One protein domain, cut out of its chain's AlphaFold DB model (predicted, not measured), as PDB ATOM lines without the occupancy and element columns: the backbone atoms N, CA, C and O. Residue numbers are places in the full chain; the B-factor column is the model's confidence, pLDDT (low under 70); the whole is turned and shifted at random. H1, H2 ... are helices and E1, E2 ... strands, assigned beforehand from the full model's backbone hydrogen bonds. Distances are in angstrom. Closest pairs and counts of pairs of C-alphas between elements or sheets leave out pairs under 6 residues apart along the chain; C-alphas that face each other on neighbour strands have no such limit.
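AT A GLANCE: This is residues 9 to 51 of the 56 residues of the protein "Type II toxin-antitoxin system RelE/ParE family toxin" of Okeania sp. SIO3C4 (UniProt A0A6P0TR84). A single sheet of three antiparallel strands, only just strongly twisted, makes up most of this small domain, with the long hairpin E2 and E3 and the shorter E1 beside E2. The one short helix, H1, comes before the sheet along the chain and only grazes it, with residues 16 to 17. The printed part has 43 residues, with one named helix and three named strands in the order H1, E1, E2, E3. The sheet order is E1, E2, E3, a meander, each strand the antiparallel neighbour of the one before, and the class is mostly strand. The whole is compact and rounded, with a radius of gyration of the C-alphas of 10.0 A and spans of 27 by 24 by 17 A.

HOW THE PARTS SIT: H1, residues 16 to 20, only grazes the sheet with residues 16 to 17; its closest C-alpha pair with E1, residues 25 to 29, is Ser 17 and Arg 25, 7.7 A apart. In H1 the O i to N i+4 pair is within hydrogen-bond range. E1 and E2, residues 32 to 39, form an antiparallel hairpin at 146 degrees, with N 27 and O 34 2.9 A apart, within hydrogen-bond range. E2 and E3, residues 42 to 50, form a second antiparallel hairpin at 162 degrees, with N 33 and O 49 2.8 A apart, within range. E1 and E3 are edge strands.

IN THESE COORDINATES: H1 begins at C-alpha 16 (-15.040, -31.690, -27.399) and is 6.2 A long. E1 is 13.1 A, E2 22.3 A and E3 23.6 A long. E3 bends by 52 degrees at residue 46 and ends at C-alpha 50 (-26.529, -40.577, -36.060).

THE WHOLE: The farthest C-alphas, of Lys 31 and Gly 40, are 28.2 A apart. The printed part has no cut, and its three links are tight. Mean pLDDT of the printed part is 93.7, and no printed residue is under 70.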
ATOM      1  N   ASN A   9     -26.333 -35.680 -14.945       92.38
ATOM      2  CA  ASN A   9     -24.931 -35.606 -14.513       92.38
ATOM      3  C   ASN A   9     -24.212 -36.968 -14.437       92.38
ATOM      4  O   ASN A   9     -23.011 -37.012 -14.176       92.38
ATOM      5  N   ARG A  10     -24.907 -38.088 -14.683       91.94
ATOM      6  CA  ARG A  10     -24.264 -39.412 -14.790       91.94
ATOM      7  C   ARG A  10     -23.613 -39.639 -16.156       91.94
ATOM      8  O   ARG A  10     -22.805 -40.548 -16.311       91.94
ATOM      9  N   CYS A  11     -24.040 -38.882 -17.165       93.88
ATOM     10  CA  CYS A  11     -23.545 -39.025 -18.524       93.88
ATOM     11  C   CYS A  11     -22.111 -38.492 -18.610       93.88
ATOM     12  O   CYS A  11     -21.843 -37.420 -18.060       93.88
ATOM     13  N   PRO A  12     -21.197 -39.204 -19.288       95.12
ATOM     14  CA  PRO A  12     -19.805 -38.791 -19.375       95.12
ATOM     15  C   PRO A  12     -19.666 -37.446 -20.091       95.12
ATOM     16  O   PRO A  12     -20.472 -37.092 -20.959       95.12
ATOM     17  N   ILE A  13     -18.613 -36.719 -19.728       96.56
ATOM     18  CA  ILE A  13     -18.191 -35.510 -20.433       96.56
ATOM     19  C   ILE A  13     -17.759 -35.906 -21.853       96.56
ATOM     20  O   ILE A  13     -17.181 -36.974 -22.083       96.56
ATOM     21  N   ALA A  14     -18.124 -35.083 -22.827       95.38
ATOM     22  CA  ALA A  14     -17.766 -35.263 -24.218       95.38
ATOM     23  C   ALA A  14     -16.331 -34.771 -24.472       95.38
ATOM     24  O   ALA A  14     -15.934 -33.780 -23.865       95.38
ATOM     25  N   PRO A  15     -15.542 -35.423 -25.341       93.44
ATOM     26  CA  PRO A  15     -14.166 -35.009 -25.617       93.44
ATOM     27  C   PRO A  15     -14.068 -33.548 -26.080       93.44
ATOM     28  O   PRO A  15     -13.223 -32.816 -25.573       93.44
ATOM     29  N   GLU A  16     -15.000 -33.081 -26.920       90.69
ATOM     30  CA  GLU A  16     -15.040 -31.690 -27.399       90.69
ATOM     31  C   GLU A  16     -15.303 -30.650 -26.292       90.69
ATOM     32  O   GLU A  16     -15.176 -29.446 -26.511       90.69
ATOM     33  N   SER A  17     -15.667 -31.096 -25.083       94.44
ATOM     34  CA  SER A  17     -15.787 -30.230 -23.910       94.44
ATOM     35  C   SER A  17     -14.473 -29.508 -23.606       94.44
ATOM     36  O   SER A  17     -14.507 -28.336 -23.228       94.44
ATOM     37  N   ALA A  18     -13.336 -30.186 -23.806       92.94
ATOM     38  CA  ALA A  18     -12.012 -29.609 -23.604       92.94
ATOM     39  C   ALA A  18     -11.732 -28.482 -24.608       92.94
ATOM     40  O   ALA A  18     -11.301 -27.405 -24.206       92.94
ATOM     41  N   ASP A  19     -12.056 -28.700 -25.885       92.50
ATOM     42  CA  ASP A  19     -11.822 -27.727 -26.959       92.50
ATOM     43  C   ASP A  19     -12.728 -26.493 -26.841       92.50
ATOM     44  O   ASP A  19     -12.326 -25.375 -27.155       92.50
ATOM     45  N   ILE A  20     -13.966 -26.686 -26.372       90.94
ATOM     46  CA  ILE A  20     -14.969 -25.619 -26.248       90.94
ATOM     47  C   ILE A  20     -14.843 -24.867 -24.909       90.94
ATOM     48  O   ILE A  20     -15.375 -23.766 -24.764       90.94
ATOM     49  N   GLY A  21     -14.161 -25.441 -23.911       92.50
ATOM     50  CA  GLY A  21     -14.040 -24.853 -22.571       92.50
ATOM     51  C   GLY A  21     -15.362 -24.822 -21.794       92.50
ATOM     52  O   GLY A  21     -15.551 -23.997 -20.902       92.50
ATOM     53  N   ARG A  22     -16.306 -25.706 -22.138       92.62
ATOM     54  CA  ARG A  22     -17.622 -25.834 -21.493       92.62
ATOM     55  C   ARG A  22     -17.891 -27.297 -21.199       92.62
ATOM     56  O   ARG A  22     -17.664 -28.122 -22.076       92.62
ATOM     57  N   GLU A  23     -18.437 -27.612 -20.024       95.56
ATOM     58  CA  GLU A  23     -18.842 -28.980 -19.672       95.56
ATOM     59  C   GLU A  23     -19.998 -29.451 -20.570       95.56
ATOM     60  O   GLU A  23     -21.176 -29.202 -20.303       95.56
ATOM     61  N   ILE A  24     -19.645 -30.114 -21.669       96.94
ATOM     62  CA  ILE A  24     -20.577 -30.757 -22.592       96.94
ATOM     63  C   ILE A  24     -20.612 -32.226 -22.224       96.94
ATOM     64  O   ILE A  24     -19.575 -32.863 -22.065       96.94
ATOM     65  N   ARG A  25     -21.812 -32.776 -22.086       96.06
ATOM     66  CA  ARG A  25     -22.045 -34.184 -21.785       96.06
ATOM     67  C   ARG A  25     -22.606 -34.884 -23.003       96.06
ATOM     68  O   ARG A  25     -23.267 -34.277 -23.847       96.06
ATOM     69  N   GLN A  26     -22.346 -36.181 -23.073       95.50
ATOM     70  CA  GLN A  26     -22.801 -37.018 -24.171       95.50
ATOM     71  C   GLN A  26     -23.611 -38.219 -23.692       95.50
ATOM     72  O   GLN A  26     -23.309 -38.847 -22.676       95.50
ATOM     73  N   LEU A  27     -24.632 -38.567 -24.469       93.81
ATOM     74  CA  LEU A  27     -25.414 -39.787 -24.312       93.81
ATOM     75  C   LEU A  27     -25.466 -40.523 -25.650       93.81
ATOM     76  O   LEU A  27     -25.939 -39.977 -26.648       93.81
ATOM     77  N   ILE A  28     -25.024 -41.780 -25.655       91.75
ATOM     78  CA  ILE A  28     -25.246 -42.691 -26.775       91.75
ATOM     79  C   ILE A  28     -26.558 -43.427 -26.534       91.75
ATOM     80  O   ILE A  28     -26.707 -44.155 -25.553       91.75
ATOM     81  N   TYR A  29     -27.518 -43.229 -27.433       90.88
ATOM     82  CA  TYR A  29     -28.800 -43.916 -27.402       90.88
ATOM     83  C   TYR A  29     -29.106 -44.528 -28.767       90.88
ATOM     84  O   TYR A  29     -29.325 -43.830 -29.760       90.88
ATOM     85  N   LYS A  30     -29.129 -45.865 -28.817       91.38
ATOM     86  CA  LYS A  30     -29.190 -46.633 -30.069       91.38
ATOM     87  C   LYS A  30     -28.075 -46.169 -31.019       91.38
ATOM     88  O   LYS A  30     -26.908 -46.208 -30.655       91.38
ATOM     89  N   LYS A  31     -28.429 -45.716 -32.223       93.25
ATOM     90  CA  LYS A  31     -27.491 -45.213 -33.232       93.25
ATOM     91  C   LYS A  31     -27.334 -43.693 -33.199       93.25
ATOM     92  O   LYS A  31     -26.983 -43.117 -34.216       93.25
ATOM     93  N   HIS A  32     -27.646 -43.034 -32.085       93.94
ATOM     94  CA  HIS A  32     -27.544 -41.582 -31.976       93.94
ATOM     95  C   HIS A  32     -26.622 -41.176 -30.835       93.94
ATOM     96  O   HIS A  32     -26.688 -41.745 -29.745       93.94
ATOM     97  N   ARG A  33     -25.801 -40.156 -31.086       94.25
ATOM     98  CA  ARG A  33     -25.067 -39.404 -30.075       94.25
ATOM     99  C   ARG A  33     -25.792 -38.091 -29.828       94.25
ATOM    100  O   ARG A  33     -26.078 -37.338 -30.761       94.25
ATOM    101  N   ILE A  34     -26.108 -37.850 -28.568       95.06
ATOM    102  CA  ILE A  34     -26.777 -36.645 -28.094       95.06
ATOM    103  C   ILE A  34     -25.752 -35.858 -27.294       95.06
ATOM    104  O   ILE A  34     -25.233 -36.373 -26.305       95.06
ATOM    105  N   LEU A  35     -25.482 -34.629 -27.718       95.56
ATOM    106  CA  LEU A  35     -24.650 -33.674 -26.997       95.56
ATOM    107  C   LEU A  35     -25.544 -32.674 -26.292       95.56
ATOM    108  O   LEU A  35     -26.463 -32.114 -26.896       95.56
ATOM    109  N   PHE A  36     -25.280 -32.453 -25.016       96.62
ATOM    110  CA  PHE A  36     -26.083 -31.569 -24.193       96.62
ATOM    111  C   PHE A  36     -25.253 -30.942 -23.083       96.62
ATOM    112  O   PHE A  36     -24.142 -31.364 -22.780       96.62
ATOM    113  N   VAL A  37     -25.822 -29.918 -22.469       97.00
ATOM    114  CA  VAL A  37     -25.253 -29.196 -21.331       97.00
ATOM    115  C   VAL A  37     -26.301 -29.115 -20.235       97.00
ATOM    116  O   VAL A  37     -27.504 -29.104 -20.514       97.00
ATOM    117  N   VAL A  38     -25.842 -29.069 -18.989       95.56
ATOM    118  CA  VAL A  38     -26.702 -28.919 -17.812       95.56
ATOM    119  C   VAL A  38     -26.458 -27.535 -17.231       95.56
ATOM    120  O   VAL A  38     -25.340 -27.213 -16.840       95.56
ATOM    121  N   THR A  39     -27.505 -26.714 -17.182       93.75
ATOM    122  CA  THR A  39     -27.457 -25.368 -16.598       93.75
ATOM    123  C   THR A  39     -28.550 -25.273 -15.541       93.75
ATOM    124  O   THR A  39     -29.733 -25.163 -15.865       93.75
ATOM    125  N   GLY A  40     -28.172 -25.355 -14.263       90.56
ATOM    126  CA  GLY A  40     -29.139 -25.434 -13.166       90.56
ATOM    127  C   GLY A  40     -30.015 -26.686 -13.282       90.56
ATOM    128  O   GLY A  40     -29.508 -27.801 -13.237       90.56
ATOM    129  N   GLN A  41     -31.326 -26.491 -13.447       90.81
ATOM    130  CA  GLN A  41     -32.320 -27.566 -13.612       90.81
ATOM    131  C   GLN A  41     -32.687 -27.829 -15.083       90.81
ATOM    132  O   GLN A  41     -33.653 -28.529 -15.372       90.81
ATOM    133  N   VAL A  42     -31.951 -27.238 -16.030       93.81
ATOM    134  CA  VAL A  42     -32.272 -27.311 -17.457       93.81
ATOM    135  C   VAL A  42     -31.224 -28.138 -18.187       93.81
ATOM    136  O   VAL A  42     -30.028 -27.841 -18.134       93.81
ATOM    137  N   VAL A  43     -31.689 -29.142 -18.927       95.56
ATOM    138  CA  VAL A  43     -30.888 -29.863 -19.920       95.56
ATOM    139  C   VAL A  43     -31.102 -29.203 -21.279       95.56
ATOM    140  O   VAL A  43     -32.198 -29.258 -21.834       95.56
ATOM    141  N   GLN A  44     -30.060 -28.584 -21.828       95.94
ATOM    142  CA  GLN A  44     -30.099 -28.016 -23.176       95.94
ATOM    143  C   GLN A  44     -29.426 -28.981 -24.147       95.94
ATOM    144  O   GLN A  44     -28.225 -29.237 -24.049       95.94
ATOM    145  N   VAL A  45     -30.195 -29.512 -25.096       95.81
ATOM    146  CA  VAL A  45     -29.663 -30.370 -26.160       95.81
ATOM    147  C   VAL A  45     -29.023 -29.487 -27.225       95.81
ATOM    148  O   VAL A  45     -29.691 -28.662 -27.839       95.81
ATOM    149  N   LEU A  46     -27.722 -29.668 -27.442       94.88
ATOM    150  CA  LEU A  46     -26.955 -28.920 -28.437       94.88
ATOM    151  C   LEU A  46     -27.083 -29.550 -29.823       94.88
ATOM    152  O   LEU A  46     -27.182 -28.852 -30.830       94.88
ATOM    153  N   ARG A  47     -27.029 -30.884 -29.884       93.56
ATOM    154  CA  ARG A  47     -26.987 -31.625 -31.144       93.56
ATOM    155  C   ARG A  47     -27.394 -33.078 -30.939       93.56
ATOM    156  O   ARG A  47     -27.035 -33.695 -29.940       93.56
ATOM    157  N   ILE A  48     -28.083 -33.635 -31.931       94.56
ATOM    158  CA  ILE A  48     -28.337 -35.071 -32.057       94.56
ATOM    159  C   ILE A  48     -27.814 -35.499 -33.425       94.56
ATOM    160  O   ILE A  48     -28.202 -34.919 -34.438       94.56
ATOM    161  N   ARG A  49     -26.926 -36.491 -33.463       92.69
ATOM    162  CA  ARG A  49     -26.385 -37.050 -34.709       92.69
ATOM    163  C   ARG A  49     -26.463 -38.559 -34.708       92.69
ATOM    164  O   ARG A  49     -26.320 -39.185 -33.663       92.69
ATOM    165  N   HIS A  50     -26.669 -39.141 -35.882       93.00
ATOM    166  CA  HIS A  50     -26.529 -40.577 -36.060       93.00
ATOM    167  C   HIS A  50     -25.039 -40.944 -35.955       93.00
ATOM    168  O   HIS A  50     -24.224 -40.271 -36.572       93.00
ATOM    169  N   THR A  51     -24.655 -41.977 -35.202       83.88
ATOM    170  CA  THR A  51     -23.241 -42.298 -34.919       83.88
ATOM    171  C   THR A  51     -22.408 -42.547 -36.186       83.88
ATOM    172  O   THR A  51     -21.321 -41.994 -36.280       83.88
TER     173      THR A  51